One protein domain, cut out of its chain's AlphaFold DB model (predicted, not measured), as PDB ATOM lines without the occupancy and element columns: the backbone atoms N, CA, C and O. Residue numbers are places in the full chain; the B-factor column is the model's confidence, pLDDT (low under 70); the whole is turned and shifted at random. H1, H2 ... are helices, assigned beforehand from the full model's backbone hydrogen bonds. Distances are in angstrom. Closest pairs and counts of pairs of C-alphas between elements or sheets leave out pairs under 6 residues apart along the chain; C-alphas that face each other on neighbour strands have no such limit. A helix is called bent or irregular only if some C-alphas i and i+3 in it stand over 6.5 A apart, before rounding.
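Overview. This is residues 133 to 268 of the 273 residues of an uncharacterized protein of Streptomyces venezuelae (UniProt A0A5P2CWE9). A long, slim rod of three helices: H2 and the arm H3b of the bent helix H3 pack side by side, while H1 runs along them across a gap and meets them near one end. At the other end the arm H3a and the unnamed stretch of residues 208 to 221 extend the rod. The printed part has 136 residues, with three named helices in the order H1, H2, H3 and no named strand, class all helix. It is loose, with a radius of gyration of the C-alphas of 20.7 A and spans of 69 by 24 by 22 A.

Arrangement. H3, residues 222 to 267, was assigned as one helix by its hydrogen bonds but is bent, with C-alphas 237 and 240 6.8 A apart. Its arms H3a, residues 222 to 237, and H3b, residues 240 to 267, stand at a steep tilt of 42 degrees. H3b touches H2, residues 179 to 207, opposite ways at a shallow tilt of 20 degrees; the closest C-alphas, of Gly 192 and Ser 254, are 4.0 A apart. H1, residues 133 to 175, touches H3b with residues 162 to 174 alone, closest at the C-alphas of Val 174 and Val 265, 6.4 A. H1 and H2 form a helical hairpin, closest at the C-alphas of Val 174 and Arg 182, 6.4 A. H1, H2 and H3b make an up-and-down bundle, each running against the one before. H3a touches no helix. Every O i to N i+4 pair is within hydrogen-bond range in H2 and H3b, against 31 of 39 in H1 and 11 of 12 in H3a.

Along the chain. H1 begins at C-alpha 133 (39.778, 44.330, 15.712) and spans 58.2 A. It is irregular, with C-alphas 168 and 171 8.9 A apart, and has a kink of 51 degrees near residue 169. H2 spans 42.1 A, H3a 23.4 A and H3b 40.4 A, ending at C-alpha 267 (27.756, 7.396, 56.719).

Size, cuts and confidence. The farthest C-alphas, of His 176 and Asp 222, are 68.9 A apart. The printed part has no cut; the link from H2 to H3 is long. The model's pLDDT is under 70 at 29 residues, among them 207 to 217.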
ATOM      1  N   LEU A 133      38.473  44.644  15.130       83.56
ATOM      2  CA  LEU A 133      39.778  44.330  15.712       83.56
ATOM      3  C   LEU A 133      40.144  45.340  16.805       83.56
ATOM      4  O   LEU A 133      40.555  44.953  17.897       83.56
ATOM      5  N   SER A 134      39.956  46.631  16.544       78.50
ATOM      6  CA  SER A 134      40.268  47.677  17.518       78.50
ATOM      7  C   SER A 134      39.280  47.725  18.687       78.50
ATOM      8  O   SER A 134      39.692  47.930  19.830       78.50
ATOM      9  N   ALA A 135      37.990  47.483  18.434       77.88
ATOM     10  CA  ALA A 135      36.989  47.332  19.487       77.88
ATOM     11  C   ALA A 135      37.285  46.105  20.360       77.88
ATOM     12  O   ALA A 135      37.219  46.199  21.584       77.88
ATOM     13  N   ALA A 136      37.664  44.981  19.746       71.31
ATOM     14  CA  ALA A 136      38.066  43.777  20.461       71.31
ATOM     15  C   ALA A 136      39.258  44.050  21.386       71.31
ATOM     16  O   ALA A 136      39.147  43.780  22.575       71.31
ATOM     17  N   ALA A 137      40.315  44.713  20.905       69.06
ATOM     18  CA  ALA A 137      41.471  45.055  21.738       69.06
ATOM     19  C   ALA A 137      41.098  45.899  22.980       69.06
ATOM     20  O   ALA A 137      41.590  45.645  24.080       69.06
ATOM     21  N   ALA A 138      40.195  46.877  22.837       66.19
ATOM     22  CA  ALA A 138      39.750  47.722  23.952       66.19
ATOM     23  C   ALA A 138      38.808  46.989  24.934       66.19
ATOM     24  O   ALA A 138      38.890  47.162  26.156       66.19
ATOM     25  N   VAL A 139      37.901  46.165  24.406       66.00
ATOM     26  CA  VAL A 139      36.928  45.403  25.200       66.00
ATOM     27  C   VAL A 139      37.588  44.218  25.894       66.00
ATOM     28  O   VAL A 139      37.221  43.909  27.022       66.00
ATOM     29  N   GLU A 140      38.571  43.565  25.285       64.31
ATOM     30  CA  GLU A 140      39.250  42.402  25.857       64.31
ATOM     31  C   GLU A 140      39.846  42.721  27.221       64.31
ATOM     32  O   GLU A 140      39.550  42.010  28.169       64.31
ATOM     33  N   LEU A 141      40.578  43.828  27.370       58.59
ATOM     34  CA  LEU A 141      41.198  44.209  28.646       58.59
ATOM     35  C   LEU A 141      40.177  44.523  29.750       58.59
ATOM     36  O   LEU A 141      40.380  44.161  30.910       58.59
ATOM     37  N   SER A 142      39.073  45.187  29.409       65.25
ATOM     38  CA  SER A 142      38.049  45.582  30.385       65.25
ATOM     39  C   SER A 142      37.087  44.440  30.726       65.25
ATOM     40  O   SER A 142      36.793  44.212  31.898       65.25
ATOM     41  N   SER A 143      36.647  43.667  29.732       64.12
ATOM     42  CA  SER A 143      35.812  42.476  29.920       64.12
ATOM     43  C   SER A 143      36.576  41.343  30.605       64.12
ATOM     44  O   SER A 143      36.014  40.707  31.492       64.12
ATOM     45  N   ALA A 144      37.861  41.150  30.289       58.25
ATOM     46  CA  ALA A 144      38.771  40.257  31.006       58.25
ATOM     47  C   ALA A 144      38.740  40.520  32.507       58.25
ATOM     48  O   ALA A 144      38.512  39.609  33.302       58.25
ATOM     49  N   ARG A 145      38.960  41.785  32.881       64.56
ATOM     50  CA  ARG A 145      38.972  42.223  34.276       64.56
ATOM     51  C   ARG A 145      37.596  42.055  34.905       64.56
ATOM     52  O   ARG A 145      37.494  41.391  35.927       64.56
ATOM     53  N   ALA A 146      36.538  42.523  34.247       73.94
ATOM     54  CA  ALA A 146      35.177  42.427  34.768       73.94
ATOM     55  C   ALA A 146      34.695  40.974  34.945       73.94
ATOM     56  O   ALA A 146      33.944  40.668  35.871       73.94
ATOM     57  N   VAL A 147      35.098  40.058  34.060       65.88
ATOM     58  CA  VAL A 147      34.801  38.628  34.199       65.88
ATOM     59  C   VAL A 147      35.649  38.035  35.323       65.88
ATOM     60  O   VAL A 147      35.089  37.390  36.205       65.88
ATOM     61  N   ALA A 148      36.959  38.290  35.359       63.78
ATOM     62  CA  ALA A 148      37.826  37.811  36.438       63.78
ATOM     63  C   ALA A 148      37.332  38.270  37.824       63.78
ATOM     64  O   ALA A 148      37.229  37.452  38.735       63.78
ATOM     65  N   GLU A 149      36.927  39.532  37.961       74.31
ATOM     66  CA  GLU A 149      36.353  40.103  39.185       74.31
ATOM     67  C   GLU A 149      35.075  39.387  39.635       74.31
ATOM     68  O   GLU A 149      34.857  39.212  40.830       74.31
ATOM     69  N   LYS A 150      34.240  38.921  38.698       78.19
ATOM     70  CA  LYS A 150      33.015  38.172  39.023       78.19
ATOM     71  C   LYS A 150      33.288  36.721  39.408       78.19
ATOM     72  O   LYS A 150      32.551  36.158  40.214       78.19
ATOM     73  N   TRP A 151      34.323  36.108  38.839       72.88
ATOM     74  CA  TRP A 151      34.655  34.703  39.090       72.88
ATOM     75  C   TRP A 151      35.544  34.499  40.321       72.88
ATOM     76  O   TRP A 151      35.391  33.483  41.000       72.88
ATOM     77  N   LEU A 152      36.419  35.453  40.657       70.00
ATOM     78  CA  LEU A 152      37.316  35.371  41.817       70.00
ATOM     79  C   LEU A 152      36.581  35.075  43.141       70.00
ATOM     80  O   LEU A 152      37.006  34.153  43.840       70.00
ATOM     81  N   PRO A 153      35.456  35.740  43.477       81.62
ATOM     82  CA  PRO A 153      34.684  35.413  44.675       81.62
ATOM     83  C   PRO A 153      34.094  34.002  44.644       81.62
ATOM     84  O   PRO A 153      34.095  33.318  45.662       81.62
ATOM     85  N   GLY A 154      33.622  33.542  43.479       79.31
ATOM     86  CA  GLY A 154      33.076  32.193  43.321       79.31
ATOM     87  C   GLY A 154      34.132  31.112  43.558       79.31
ATOM     88  O   GLY A 154      33.867  30.127  44.245       79.31
ATOM     89  N   LEU A 155      35.352  31.327  43.058       71.75
ATOM     90  CA  LEU A 155      36.482  30.430  43.310       71.75
ATOM     91  C   LEU A 155      36.934  30.476  44.762       71.75
ATOM     92  O   LEU A 155      37.132  29.423  45.362       71.75
ATOM     93  N   ALA A 156      37.042  31.668  45.348       78.88
ATOM     94  CA  ALA A 156      37.358  31.820  46.763       78.88
ATOM     95  C   ALA A 156      36.325  31.105  47.649       78.88
ATOM     96  O   ALA A 156      36.706  30.418  48.593       78.88
ATOM     97  N   ALA A 157      35.035  31.191  47.311       85.19
ATOM     98  CA  ALA A 157      33.968  30.485  48.012       85.19
ATOM     99  C   ALA A 157      34.078  28.960  47.856       85.19
ATOM    100  O   ALA A 157      33.954  28.241  48.844       85.19
ATOM    101  N   LEU A 158      34.361  28.458  46.647       77.19
ATOM    102  CA  LEU A 158      34.573  27.028  46.392       77.19
ATOM    103  C   LEU A 158      35.771  26.486  47.180       77.19
ATOM    104  O   LEU A 158      35.624  25.512  47.914       77.19
ATOM    105  N   TYR A 159      36.935  27.133  47.092       78.25
ATOM    106  CA  TYR A 159      38.115  26.740  47.868       78.25
ATOM    107  C   TYR A 159      37.887  26.876  49.374       78.25
ATOM    108  O   TYR A 159      38.309  26.004  50.129       78.25
ATOM    109  N   GLY A 160      37.172  27.916  49.808       85.06
ATOM    110  CA  GLY A 160      36.746  28.079  51.194       85.06
ATOM    111  C   GLY A 160      35.872  26.917  51.660       85.06
ATOM    112  O   GLY A 160      36.097  26.383  52.741       85.06
ATOM    113  N   LEU A 161      34.940  26.455  50.826       81.75
ATOM    114  CA  LEU A 161      34.086  25.313  51.137       81.75
ATOM    115  C   LEU A 161      34.887  24.007  51.228       81.75
ATOM    116  O   LEU A 161      34.674  23.234  52.159       81.75
ATOM    117  N   PHE A 162      35.844  23.780  50.324       79.69
ATOM    118  CA  PHE A 162      36.757  22.634  50.405       79.69
ATOM    119  C   PHE A 162      37.660  22.696  51.649       79.69
ATOM    120  O   PHE A 162      37.870  21.674  52.300       79.69
ATOM    121  N   ALA A 163      38.154  23.882  52.016       83.19
ATOM    122  CA  ALA A 163      38.951  24.084  53.223       83.19
ATOM    123  C   ALA A 163      38.124  23.820  54.490       83.19
ATOM    124  O   ALA A 163      38.551  23.049  55.347       83.19
ATOM    125  N   ILE A 164      36.912  24.383  54.577       82.75
ATOM    126  CA  ILE A 164      35.982  24.140  55.686       82.75
ATOM    127  C   ILE A 164      35.652  22.652  55.764       82.75
ATOM    128  O   ILE A 164      35.797  22.067  56.832       82.75
ATOM    129  N   ALA A 165      35.289  22.013  54.650       76.25
ATOM    130  CA  ALA A 165      35.000  20.583  54.617       76.25
ATOM    131  C   ALA A 165      36.192  19.745  55.104       76.25
ATOM    132  O   ALA A 165      35.995  18.829  55.894       76.25
ATOM    133  N   GLY A 166      37.422  20.091  54.711       74.06
ATOM    134  CA  GLY A 166      38.634  19.438  55.209       74.06
ATOM    135  C   GLY A 166      38.841  19.622  56.717       74.06
ATOM    136  O   GLY A 166      39.185  18.668  57.410       74.06
ATOM    137  N   THR A 167      38.588  20.824  57.245       76.50
ATOM    138  CA  THR A 167      38.713  21.096  58.689       76.50
ATOM    139  C   THR A 167      37.613  20.437  59.522       76.50
ATOM    140  O   THR A 167      37.913  19.855  60.559       76.50
ATOM    141  N   VAL A 168      36.359  20.480  59.061       72.38
ATOM    142  CA  VAL A 168      35.182  19.936  59.758       72.38
ATOM    143  C   VAL A 168      35.155  18.416  59.689       72.38
ATOM    144  O   VAL A 168      34.797  17.777  60.673       72.38
ATOM    145  N   ALA A 169      35.567  17.823  58.563       69.62
ATOM    146  CA  ALA A 169      35.735  16.377  58.486       69.62
ATOM    147  C   ALA A 169      36.795  15.889  59.481       69.62
ATOM    148  O   ALA A 169      36.684  14.770  59.957       69.62
ATOM    149  N   GLY A 170      37.765  16.731  59.855       70.81
ATOM    150  CA  GLY A 170      38.738  16.443  60.901       70.81
ATOM    151  C   GLY A 170      39.625  15.229  60.599       70.81
ATOM    152  O   GLY A 170      39.283  14.297  59.872       70.81
ATOM    153  N   LYS A 171      40.811  15.191  61.202       77.88
ATOM    154  CA  LYS A 171      41.612  13.958  61.196       77.88
ATOM    155  C   LYS A 171      40.836  12.808  61.846       77.88
ATOM    156  O   LYS A 171      40.928  11.675  61.380       77.88
ATOM    157  N   ASP A 172      40.055  13.116  62.877       81.88
ATOM    158  CA  ASP A 172      39.406  12.119  63.720       81.88
ATOM    159  C   ASP A 172      38.210  11.451  63.029       81.88
ATOM    160  O   ASP A 172      38.129  10.224  63.044       81.88
ATOM    161  N   ALA A 173      37.340  12.189  62.323       84.62
ATOM    162  CA  ALA A 173      36.211  11.539  61.643       84.62
ATOM    163  C   ALA A 173      36.693  10.623  60.507       84.62
ATOM    164  O   ALA A 173      36.169   9.527  60.325       84.62
ATOM    165  N   VAL A 174      37.758  11.011  59.797       87.75
ATOM    166  CA  VAL A 174      38.373  10.155  58.770       87.75
ATOM    167  C   VAL A 174      39.148   8.985  59.394       87.75
ATOM    168  O   VAL A 174      39.170   7.891  58.826       87.75
ATOM    169  N   ALA A 175      39.754   9.163  60.572       88.75
ATOM    170  CA  ALA A 175      40.484   8.105  61.269       88.75
ATOM    171  C   ALA A 175      39.578   6.957  61.739       88.75
ATOM    172  O   ALA A 175      40.057   5.837  61.884       88.75
ATOM    173  N   HIS A 176      38.276   7.173  61.915       90.12
ATOM    174  CA  HIS A 176      37.355   6.089  62.268       90.12
ATOM    175  C   HIS A 176      36.833   5.300  61.065       90.12
ATOM    176  O   HIS A 176      36.298   4.210  61.242       90.12
ATOM    177  N   LEU A 177      37.031   5.787  59.839       91.50
ATOM    178  CA  LEU A 177      36.611   5.082  58.632       91.50
ATOM    179  C   LEU A 177      37.492   3.861  58.349       91.50
ATOM    180  O   LEU A 177      38.705   3.881  58.580       91.50
ATOM    181  N   SER A 178      36.893   2.824  57.766       94.50
ATOM    182  CA  SER A 178      37.635   1.709  57.167       94.50
ATOM    183  C   SER A 178      38.619   2.193  56.091       94.50
ATOM    184  O   SER A 178      38.401   3.220  55.440       94.50
ATOM    185  N   THR A 179      39.693   1.435  55.843       93.31
ATOM    186  CA  THR A 179      40.716   1.786  54.837       93.31
ATOM    187  C   THR A 179      40.107   2.068  53.462       93.31
ATOM    188  O   THR A 179      40.483   3.045  52.815       93.31
ATOM    189  N   GLY A 180      39.119   1.270  53.039       93.06
ATOM    190  CA  GLY A 180      38.415   1.475  51.772       93.06
ATOM    191  C   GLY A 180      37.652   2.802  51.719       93.06
ATOM    192  O   GLY A 180      37.769   3.536  50.740       93.06
ATOM    193  N   ALA A 181      36.935   3.160  52.790       92.12
ATOM    194  CA  ALA A 181      36.210   4.428  52.867       92.12
ATOM    195  C   ALA A 181      37.159   5.639  52.894       92.12
ATOM    196  O   ALA A 181      36.895   6.629  52.215       92.12
ATOM    197  N   ARG A 182      38.309   5.549  53.582       91.69
ATOM    198  CA  ARG A 182      39.339   6.606  53.554       91.69
ATOM    199  C   ARG A 182      39.886   6.840  52.147       91.69
ATOM    200  O   ARG A 182      39.979   7.984  51.706       91.69
ATOM    201  N   VAL A 183      40.217   5.759  51.432       92.44
ATOM    202  CA  VAL A 183      40.684   5.837  50.038       92.44
ATOM    203  C   VAL A 183      39.602   6.449  49.146       92.44
ATOM    204  O   VAL A 183      39.906   7.323  48.338       92.44
ATOM    205  N   ALA A 184      38.338   6.056  49.326       93.00
ATOM    206  CA  ALA A 184      37.222   6.618  48.572       93.00
ATOM    207  C   ALA A 184      37.058   8.130  48.807       93.00
ATOM    208  O   ALA A 184      36.967   8.880  47.835       93.00
ATOM    209  N   VAL A 185      37.093   8.599  50.064       90.75
ATOM    210  CA  VAL A 185      37.044  10.038  50.392       90.75
ATOM    211  C   VAL A 185      38.164  10.793  49.681       90.75
ATOM    212  O   VAL A 185      37.901  11.805  49.032       90.75
ATOM    213  N   PHE A 186      39.398  10.283  49.749       89.81
ATOM    214  CA  PHE A 186      40.545  10.914  49.099       89.81
ATOM    215  C   PHE A 186      40.365  11.024  47.578       89.81
ATOM    216  O   PHE A 186      40.546  12.102  47.012       89.81
ATOM    217  N   LEU A 187      39.963   9.936  46.913       94.69
ATOM    218  CA  LEU A 187      39.763   9.921  45.460       94.69
ATOM    219  C   LEU A 187      38.640  10.867  45.021       94.69
ATOM    220  O   LEU A 187      38.805  11.600  44.046       94.69
ATOM    221  N   VAL A 188      37.521  10.886  45.747       93.00
ATOM    222  CA  VAL A 188      36.390  11.775  45.447       93.00
ATOM    223  C   VAL A 188      36.786  13.241  45.636       93.00
ATOM    224  O   VAL A 188      36.459  14.079  44.793       93.00
ATOM    225  N   PHE A 189      37.539  13.561  46.691       88.06
ATOM    226  CA  PHE A 189      38.033  14.917  46.934       88.06
ATOM    227  C   PHE A 189      39.019  15.372  45.846       88.06
ATOM    228  O   PHE A 189      38.906  16.485  45.320       88.06
ATOM    229  N   ALA A 190      39.952  14.498  45.451       89.06
ATOM    230  CA  ALA A 190      40.905  14.764  44.375       89.06
ATOM    231  C   ALA A 190      40.195  14.991  43.028       89.06
ATOM    232  O   ALA A 190      40.496  15.957  42.324       89.06
ATOM    233  N   ALA A 191      39.205  14.155  42.697       94.00
ATOM    234  CA  ALA A 191      38.390  14.310  41.496       94.00
ATOM    235  C   ALA A 191      37.591  15.624  41.507       94.00
ATOM    236  O   ALA A 191      37.593  16.348  40.511       94.00
ATOM    237  N   GLY A 192      36.968  15.976  42.637       89.88
ATOM    238  CA  GLY A 192      36.248  17.242  42.791       89.88
ATOM    239  C   GLY A 192      37.156  18.456  42.585       89.88
ATOM    240  O   GLY A 192      36.808  19.371  41.840       89.88
ATOM    241  N   THR A 193      38.360  18.420  43.155       85.69
ATOM    242  CA  THR A 193      39.370  19.478  42.985       85.69
ATOM    243  C   THR A 193      39.810  19.610  41.524       85.69
ATOM    244  O   THR A 193      39.882  20.720  40.994       85.69
ATOM    245  N   LEU A 194      40.053  18.486  40.840       90.19
ATOM    246  CA  LEU A 194      40.415  18.484  39.421       90.19
ATOM    247  C   LEU A 194      39.284  19.048  38.548       90.19
ATOM    248  O   LEU A 194      39.541  19.855  37.656       90.19
ATOM    249  N   LEU A 195      38.033  18.670  38.816       91.19
ATOM    250  CA  LEU A 195      36.864  19.196  38.109       91.19
ATOM    251  C   LEU A 195      36.693  20.704  38.321       91.19
ATOM    252  O   LEU A 195      36.411  21.419  37.358       91.19
ATOM    253  N   ALA A 196      36.932  21.201  39.536       84.50
ATOM    254  CA  ALA A 196      36.933  22.634  39.813       84.50
ATOM    255  C   ALA A 196      38.025  23.354  39.000       84.50
ATOM    256  O   ALA A 196      37.735  24.332  38.313       84.50
ATOM    257  N   ALA A 197      39.254  22.824  38.974       85.75
ATOM    258  CA  ALA A 197      40.340  23.375  38.160       85.75
ATOM    259  C   ALA A 197      40.019  23.368  36.653       85.75
ATOM    260  O   ALA A 197      40.276  24.346  35.947       85.75
ATOM    261  N   LEU A 198      39.403  22.294  36.148       88.38
ATOM    262  CA  LEU A 198      38.956  22.207  34.757       88.38
ATOM    263  C   LEU A 198      37.823  23.190  34.448       88.38
ATOM    264  O   LEU A 198      37.802  23.753  33.355       88.38
ATOM    265  N   SER A 199      36.901  23.419  35.386       85.88
ATOM    266  CA  SER A 199      35.856  24.441  35.264       85.88
ATOM    267  C   SER A 199      36.458  25.832  35.116       85.88
ATOM    268  O   SER A 199      36.101  26.548  34.181       85.88
ATOM    269  N   ILE A 200      37.446  26.166  35.954       81.62
ATOM    270  CA  ILE A 200      38.206  27.416  35.854       81.62
ATOM    271  C   ILE A 200      38.847  27.516  34.474       81.62
ATOM    272  O   ILE A 200      38.600  28.475  33.748       81.62
ATOM    273  N   ALA A 201      39.626  26.514  34.068       82.31
ATOM    274  CA  ALA A 201      40.323  26.537  32.786       82.31
ATOM    275  C   ALA A 201      39.357  26.662  31.592       82.31
ATOM    276  O   ALA A 201      39.643  27.385  30.636       82.31
ATOM    277  N   ALA A 202      38.207  25.985  31.637       83.50
ATOM    278  CA  ALA A 202      37.175  26.069  30.608       83.50
ATOM    279  C   ALA A 202      36.470  27.434  30.605       83.50
ATOM    280  O   ALA A 202      36.268  27.997  29.530       83.50
ATOM    281  N   GLY A 203      36.158  27.988  31.778       79.56
ATOM    282  CA  GLY A 203      35.580  29.322  31.942       79.56
ATOM    283  C   GLY A 203      36.523  30.412  31.441       79.56
ATOM    284  O   GLY A 203      36.123  31.242  30.628       79.56
ATOM    285  N   TYR A 204      37.807  30.336  31.803       74.00
ATOM    286  CA  TYR A 204      38.847  31.205  31.254       74.00
ATOM    287  C   TYR A 204      38.960  31.038  29.734       74.00
ATOM    288  O   TYR A 204      38.960  32.013  28.992       74.00
ATOM    289  N   ARG A 205      38.976  29.816  29.200       74.31
ATOM    290  CA  ARG A 205      38.995  29.621  27.737       74.31
ATOM    291  C   ARG A 205      37.726  30.101  27.031       74.31
ATOM    292  O   ARG A 205      37.795  30.409  25.843       74.31
ATOM    293  N   ALA A 206      36.583  30.141  27.708       72.50
ATOM    294  CA  ALA A 206      35.349  30.698  27.165       72.50
ATOM    295  C   ALA A 206      35.368  32.235  27.187       72.50
ATOM    296  O   ALA A 206      34.954  32.851  26.212       72.50
ATOM    297  N   ALA A 207      35.888  32.834  28.260       68.62
ATOM    298  CA  ALA A 207      35.968  34.283  28.434       68.62
ATOM    299  C   ALA A 207      37.092  34.932  27.606       68.62
ATOM    300  O   ALA A 207      36.885  35.981  27.009       68.62
ATOM    301  N   PHE A 208      38.263  34.294  27.546       64.06
ATOM    302  CA  PHE A 208      39.487  34.847  26.953       64.06
ATOM    303  C   PHE A 208      39.895  34.160  25.641       64.06
ATOM    304  O   PHE A 208      40.650  34.708  24.846       64.06
ATOM    305  N   GLY A 209      39.436  32.931  25.388       57.22
ATOM    306  CA  GLY A 209      39.979  32.068  24.332       57.22
ATOM    307  C   GLY A 209      39.449  32.323  22.920       57.22
ATOM    308  O   GLY A 209      39.461  31.385  22.117       57.22
ATOM    309  N   TRP A 210      38.952  33.528  22.630       52.88
ATOM    310  CA  TRP A 210      38.403  33.870  21.313       52.88
ATOM    311  C   TRP A 210      39.289  34.815  20.501       52.88
ATOM    312  O   TRP A 210      39.284  34.743  19.276       52.88
ATOM    313  N   LEU A 211      40.109  35.638  21.149       51.19
ATOM    314  CA  LEU A 211      40.946  36.606  20.452       51.19
ATOM    315  C   LEU A 211      42.404  36.181  20.560       51.19
ATOM    316  O   LEU A 211      43.224  36.684  21.313       51.19
ATOM    317  N   ARG A 212      42.709  35.159  19.761       53.75
ATOM    318  CA  ARG A 212      44.047  34.601  19.560       53.75
ATOM    319  C   ARG A 212      44.952  35.486  18.703       53.75
ATOM    320  O   ARG A 212      45.925  34.989  18.149       53.75
ATOM    321  N   VAL A 213      44.709  36.797  18.671       53.06
ATOM    322  CA  VAL A 213      45.558  37.736  17.926       53.06
ATOM    323  C   VAL A 213      47.024  37.665  18.422       53.06
ATOM    324  O   VAL A 213      47.935  38.091  17.731       53.06
ATOM    325  N   GLY A 214      47.282  37.055  19.593       49.72
ATOM    326  CA  GLY A 214      48.573  37.078  20.294       49.72
ATOM    327  C   GLY A 214      49.528  35.906  20.190       49.72
ATOM    328  O   GLY A 214      50.577  35.978  20.819       49.72
ATOM    329  N   LYS A 215      49.248  34.836  19.440       48.38
ATOM    330  CA  LYS A 215      50.280  33.807  19.189       48.38
ATOM    331  C   LYS A 215      50.208  33.279  17.761       48.38
ATOM    332  O   LYS A 215      49.777  32.152  17.542       48.38
ATOM    333  N   GLY A 216      50.648  34.108  16.816       54.97
ATOM    334  CA  GLY A 216      50.938  33.698  15.438       54.97
ATOM    335  C   GLY A 216      49.855  33.990  14.400       54.97
ATOM    336  O   GLY A 216      50.103  33.755  13.220       54.97
ATOM    337  N   ASP A 217      48.697  34.526  14.799       62.91
ATOM    338  CA  ASP A 217      47.687  34.989  13.844       62.91
ATOM    339  C   ASP A 217      48.121  36.348  13.285       62.91
ATOM    340  O   ASP A 217      47.838  37.415  13.830       62.91
ATOM    341  N   ASP A 218      48.880  36.293  12.198       71.81
ATOM    342  CA  ASP A 218      49.303  37.460  11.439       71.81
ATOM    343  C   ASP A 218      48.066  38.165  10.858       71.81
ATOM    344  O   ASP A 218      47.415  37.628   9.972       71.81
ATOM    345  N   VAL A 219      47.728  39.355  11.367       78.25
ATOM    346  CA  VAL A 219      46.687  40.264  10.828       78.25
ATOM    347  C   VAL A 219      47.310  41.471  10.114       78.25
ATOM    348  O   VAL A 219      46.704  42.540   9.994       78.25
ATOM    349  N   GLY A 220      48.555  41.317   9.665       77.38
ATOM    350  CA  GLY A 220      49.375  42.368   9.079       77.38
ATOM    351  C   GLY A 220      48.865  42.897   7.744       77.38
ATOM    352  O   GLY A 220      49.243  43.995   7.377       77.38
ATOM    353  N   THR A 221      47.983  42.177   7.046       84.75
ATOM    354  CA  THR A 221      47.420  42.603   5.753       84.75
ATOM    355  C   THR A 221      45.896  42.574   5.761       84.75
ATOM    356  O   THR A 221      45.286  41.884   6.583       84.75
ATOM    357  N   ASP A 222      45.269  43.291   4.828       88.00
ATOM    358  CA  ASP A 222      43.808  43.318   4.686       88.00
ATOM    359  C   ASP A 222      43.211  41.917   4.445       88.00
ATOM    360  O   ASP A 222      42.176  41.581   5.024       88.00
ATOM    361  N   GLU A 223      43.867  41.057   3.657       88.06
ATOM    362  CA  GLU A 223      43.374  39.695   3.400       88.06
ATOM    363  C   GLU A 223      43.407  38.841   4.665       88.06
ATOM    364  O   GLU A 223      42.465  38.100   4.953       88.06
ATOM    365  N   LYS A 224      44.484  38.962   5.446       85.56
ATOM    366  CA  LYS A 224      44.624  38.239   6.706       85.56
ATOM    367  C   LYS A 224      43.652  38.758   7.762       85.56
ATOM    368  O   LYS A 224      43.045  37.966   8.481       85.56
ATOM    369  N   LEU A 225      43.434  40.071   7.803       86.69
ATOM    370  CA  LEU A 225      42.421  40.705   8.642       86.69
ATOM    371  C   LEU A 225      41.012  40.195   8.298       86.69
ATOM    372  O   LEU A 225      40.235  39.868   9.196       86.69
ATOM    373  N   LEU A 226      40.684  40.068   7.009       90.00
ATOM    374  CA  LEU A 226      39.416  39.490   6.563       90.00
ATOM    375  C   LEU A 226      39.294  38.007   6.923       90.00
ATOM    376  O   LEU A 226      38.241  37.588   7.406       90.00
ATOM    377  N   ALA A 227      40.349  37.216   6.718       88.25
ATOM    378  CA  ALA A 227      40.362  35.800   7.073       88.25
ATOM    379  C   ALA A 227      40.143  35.602   8.580       88.25
ATOM    380  O   ALA A 227      39.294  34.804   8.986       88.25
ATOM    381  N   TRP A 228      40.831  36.395   9.407       86.31
ATOM    382  CA  TRP A 228      40.609  36.456  10.849       86.31
ATOM    383  C   TRP A 228      39.156  36.810  11.175       86.31
ATOM    384  O   TRP A 228      38.516  36.120  11.964       86.31
ATOM    385  N   TYR A 229      38.597  37.836  10.527       87.75
ATOM    386  CA  TYR A 229      37.230  38.289  10.781       87.75
ATOM    387  C   TYR A 229      36.184  37.217  10.439       87.75
ATOM    388  O   TYR A 229      35.237  36.988  11.197       87.75
ATOM    389  N   GLN A 230      36.372  36.502   9.329       87.38
ATOM    390  CA  GLN A 230      35.503  35.397   8.926       87.38
ATOM    391  C   GLN A 230      35.634  34.191   9.865       87.38
ATOM    392  O   GLN A 230      34.621  33.642  10.306       87.38
ATOM    393  N   ALA A 231      36.863  33.803  10.223       84.19
ATOM    394  CA  ALA A 231      37.114  32.725  11.176       84.19
ATOM    395  C   ALA A 231      36.490  33.038  12.542       84.19
ATOM    396  O   ALA A 231      35.777  32.203  13.104       84.19
ATOM    397  N   LYS A 232      36.673  34.274  13.022       79.75
ATOM    398  CA  LYS A 232      36.056  34.812  14.237       79.75
ATOM    399  C   LYS A 232      34.540  34.639  14.186       79.75
ATOM    400  O   LYS A 232      33.975  34.030  15.096       79.75
ATOM    401  N   ARG A 233      33.886  35.090  13.108       78.88
ATOM    402  CA  ARG A 233      32.425  35.002  12.928       78.88
ATOM    403  C   ARG A 233      31.910  33.561  12.928       78.88
ATOM    404  O   ARG A 233      30.906  33.279  13.577       78.88
ATOM    405  N   ASN A 234      32.608  32.649  12.257       76.75
ATOM    406  CA  ASN A 234      32.207  31.242  12.179       76.75
ATOM    407  C   ASN A 234      32.415  30.504  13.513       76.75
ATOM    408  O   ASN A 234      31.604  29.661  13.895       76.75
ATOM    409  N   GLN A 235      33.471  30.836  14.260       68.19
ATOM    410  CA  GLN A 235      33.782  30.193  15.541       68.19
ATOM    411  C   GLN A 235      32.949  30.725  16.716       68.19
ATOM    412  O   GLN A 235      32.691  29.964  17.659       68.19
ATOM    413  N   ALA A 236      32.512  31.992  16.661       65.94
ATOM    414  CA  ALA A 236      31.724  32.640  17.716       65.94
ATOM    415  C   ALA A 236      30.430  31.880  18.026       65.94
ATOM    416  O   ALA A 236      30.045  31.728  19.181       65.94
ATOM    417  N   VAL A 237      29.766  31.386  16.979       60.12
ATOM    418  CA  VAL A 237      28.396  30.872  17.085       60.12
ATOM    419  C   VAL A 237      28.361  29.445  17.645       60.12
ATOM    420  O   VAL A 237      27.439  29.098  18.375       60.12
ATOM    421  N   GLY A 238      29.373  28.617  17.363       63.62
ATOM    422  CA  GLY A 238      29.368  27.206  17.774       63.62
ATOM    423  C   GLY A 238      30.130  26.900  19.066       63.62
ATOM    424  O   GLY A 238      29.704  26.070  19.869       63.62
ATOM    425  N   SER A 239      31.281  27.542  19.286       67.56
ATOM    426  CA  SER A 239      32.245  27.058  20.286       67.56
ATOM    427  C   SER A 239      32.043  27.626  21.694       67.56
ATOM    428  O   SER A 239      32.384  26.961  22.675       67.56
ATOM    429  N   ILE A 240      31.450  28.818  21.815       69.12
ATOM    430  CA  ILE A 240      31.267  29.503  23.104       69.12
ATOM    431  C   ILE A 240      30.275  28.737  23.981       69.12
ATOM    432  O   ILE A 240      30.581  28.416  25.130       69.12
ATOM    433  N   GLY A 241      29.118  28.374  23.420       72.62
ATOM    434  CA  GLY A 241      28.079  27.647  24.150       72.62
ATOM    435  C   GLY A 241      28.565  26.292  24.667       72.62
ATOM    436  O   GLY A 241      28.330  25.951  25.825       72.62
ATOM    437  N   ALA A 242      29.315  25.548  23.848       79.44
ATOM    438  CA  ALA A 242      29.877  24.261  24.250       79.44
ATOM    439  C   ALA A 242      30.901  24.403  25.389       79.44
ATOM    440  O   ALA A 242      30.828  23.667  26.371       79.44
ATOM    441  N   ARG A 243      31.820  25.377  25.306       79.19
ATOM    442  CA  ARG A 243      32.837  25.614  26.348       79.19
ATOM    443  C   ARG A 243      32.216  26.071  27.665       79.19
ATOM    444  O   ARG A 243      32.608  25.572  28.718       79.19
ATOM    445  N   LEU A 244      31.228  26.964  27.603       79.75
ATOM    446  CA  LEU A 244      30.501  27.424  28.785       79.75
ATOM    447  C   LEU A 244      29.718  26.277  29.435       79.75
ATOM    448  O   LEU A 244      29.764  26.114  30.652       79.75
ATOM    449  N   ARG A 245      29.062  25.432  28.629       85.25
ATOM    450  CA  ARG A 245      28.385  24.229  29.125       85.25
ATOM    451  C   ARG A 245      29.366  23.282  29.815       85.25
ATOM    452  O   ARG A 245      29.057  22.804  30.900       85.25
ATOM    453  N   THR A 246      30.544  23.042  29.239       87.31
ATOM    454  CA  THR A 246      31.577  22.214  29.880       87.31
ATOM    455  C   THR A 246      32.031  22.812  31.207       87.31
ATOM    456  O   THR A 246      32.102  22.077  32.185       87.31
ATOM    457  N   ALA A 247      32.276  24.127  31.273       84.56
ATOM    458  CA  ALA A 247      32.659  24.805  32.513       84.56
ATOM    459  C   ALA A 247      31.588  24.665  33.610       84.56
ATOM    460  O   ALA A 247      31.913  24.390  34.765       84.56
ATOM    461  N   LEU A 248      30.311  24.798  33.245       85.81
ATOM    462  CA  LEU A 248      29.186  24.610  34.165       85.81
ATOM    463  C   LEU A 248      29.072  23.158  34.644       85.81
ATOM    464  O   LEU A 248      28.912  22.918  35.837       85.81
ATOM    465  N   LEU A 249      29.179  22.185  33.735       92.06
ATOM    466  CA  LEU A 249      29.077  20.766  34.083       92.06
ATOM    467  C   LEU A 249      30.221  20.309  34.993       92.06
ATOM    468  O   LEU A 249      29.978  19.551  35.928       92.06
ATOM    469  N   THR A 250      31.449  20.780  34.770       91.31
ATOM    470  CA  THR A 250      32.582  20.453  35.645       91.31
ATOM    471  C   THR A 250      32.477  21.148  37.001       91.31
ATOM    472  O   THR A 250      32.789  20.524  38.012       91.31
ATOM    473  N   ALA A 251      31.953  22.378  37.065       87.19
ATOM    474  CA  ALA A 251      31.648  23.027  38.344       87.19
ATOM    475  C   ALA A 251      30.609  22.228  39.144       87.19
ATOM    476  O   ALA A 251      30.861  21.879  40.298       87.19
ATOM    477  N   LEU A 252      29.477  21.874  38.526       91.00
ATOM    478  CA  LEU A 252      28.447  21.047  39.163       91.00
ATOM    479  C   LEU A 252      28.997  19.681  39.589       91.00
ATOM    480  O   LEU A 252      28.729  19.233  40.699       91.00
ATOM    481  N   GLY A 253      29.819  19.051  38.746       94.00
ATOM    482  CA  GLY A 253      30.504  17.804  39.078       94.00
ATOM    483  C   GLY A 253      31.387  17.932  40.322       94.00
ATOM    484  O   GLY A 253      31.323  17.079  41.202       94.00
ATOM    485  N   SER A 254      32.151  19.026  40.443       92.62
ATOM    486  CA  SER A 254      32.984  19.284  41.626       92.62
ATOM    487  C   SER A 254      32.163  19.406  42.914       92.62
ATOM    488  O   SER A 254      32.538  18.836  43.939       92.62
ATOM    489  N   LEU A 255      31.002  20.067  42.842       89.06
ATOM    490  CA  LEU A 255      30.074  20.197  43.964       89.06
ATOM    491  C   LEU A 255      29.474  18.842  44.363       89.06
ATOM    492  O   LEU A 255      29.419  18.522  45.549       89.06
ATOM    493  N   VAL A 256      29.070  18.023  43.388       94.88
ATOM    494  CA  VAL A 256      28.572  16.663  43.644       94.88
ATOM    495  C   VAL A 256      29.646  15.809  44.317       94.88
ATOM    496  O   VAL A 256      29.349  15.142  45.305       94.88
ATOM    497  N   CYS A 257      30.899  15.864  43.851       94.00
ATOM    498  CA  CYS A 257      32.010  15.166  44.501       94.00
ATOM    499  C   CYS A 257      32.163  15.595  45.963       94.00
ATOM    500  O   CYS A 257      32.288  14.745  46.840       94.00
ATOM    501  N   LEU A 258      32.098  16.896  46.249       88.62
ATOM    502  CA  LEU A 258      32.187  17.386  47.620       88.62
ATOM    503  C   LEU A 258      31.047  16.853  48.507       88.62
ATOM    504  O   LEU A 258      31.304  16.393  49.619       88.62
ATOM    505  N   ILE A 259      29.807  16.856  48.007       92.06
ATOM    506  CA  ILE A 259      28.642  16.305  48.720       92.06
ATOM    507  C   ILE A 259      28.828  14.807  48.996       92.06
ATOM    508  O   ILE A 259      28.581  14.352  50.111       92.06
ATOM    509  N   VAL A 260      29.301  14.040  48.009       94.38
ATOM    510  CA  VAL A 260      29.567  12.600  48.163       94.38
ATOM    511  C   VAL A 260      30.676  12.350  49.182       94.38
ATOM    512  O   VAL A 260      30.523  11.478  50.033       94.38
ATOM    513  N   ALA A 261      31.767  13.120  49.144       90.62
ATOM    514  CA  ALA A 261      32.855  12.992  50.110       90.62
ATOM    515  C   ALA A 261      32.356  13.219  51.545       90.62
ATOM    516  O   ALA A 261      32.641  12.406  52.423       90.62
ATOM    517  N   LEU A 262      31.549  14.263  51.767       90.25
ATOM    518  CA  LEU A 262      30.901  14.506  53.058       90.25
ATOM    519  C   LEU A 262      29.975  13.345  53.446       90.25
ATOM    520  O   LEU A 262      30.049  12.859  54.569       90.25
ATOM    521  N   GLY A 263      29.163  12.840  52.515       91.62
ATOM    522  CA  GLY A 263      28.306  11.678  52.756       91.62
ATOM    523  C   GLY A 263      29.083  10.439  53.212       91.62
ATOM    524  O   GLY A 263      28.667   9.777  54.159       91.62
ATOM    525  N   ILE A 264      30.240  10.153  52.602       92.00
ATOM    526  CA  ILE A 264      31.102   9.029  53.006       92.00
ATOM    527  C   ILE A 264      31.692   9.260  54.401       92.00
ATOM    528  O   ILE A 264      31.770   8.316  55.179       92.00
ATOM    529  N   VAL A 265      32.088  10.488  54.743       90.56
ATOM    530  CA  VAL A 265      32.615  10.793  56.084       90.56
ATOM    531  C   VAL A 265      31.563  10.547  57.170       90.56
ATOM    532  O   VAL A 265      31.898  10.016  58.223       90.56
ATOM    533  N   TRP A 266      30.299  10.887  56.911       91.25
ATOM    534  CA  TRP A 266      29.221  10.757  57.899       91.25
ATOM    535  C   TRP A 266      28.591   9.362  57.969       91.25
ATOM    536  O   TRP A 266      28.154   8.945  59.038       91.25
ATOM    537  N   LEU A 267      28.502   8.657  56.840       93.69
ATOM    538  CA  LEU A 267      27.756   7.396  56.719       93.69
ATOM    539  C   LEU A 267      28.651   6.192  56.388       93.69
ATOM    540  O   LEU A 267      28.155   5.076  56.232       93.69
ATOM    541  N   GLY A 268      29.956   6.405  56.227       91.50
ATOM    542  CA  GLY A 268      30.901   5.364  55.842       91.50
ATOM    543  C   GLY A 268      31.104   4.316  56.940       91.50
ATOM    544  O   GLY A 268      31.023   4.627  58.129       91.50
TER     545      GLY A 268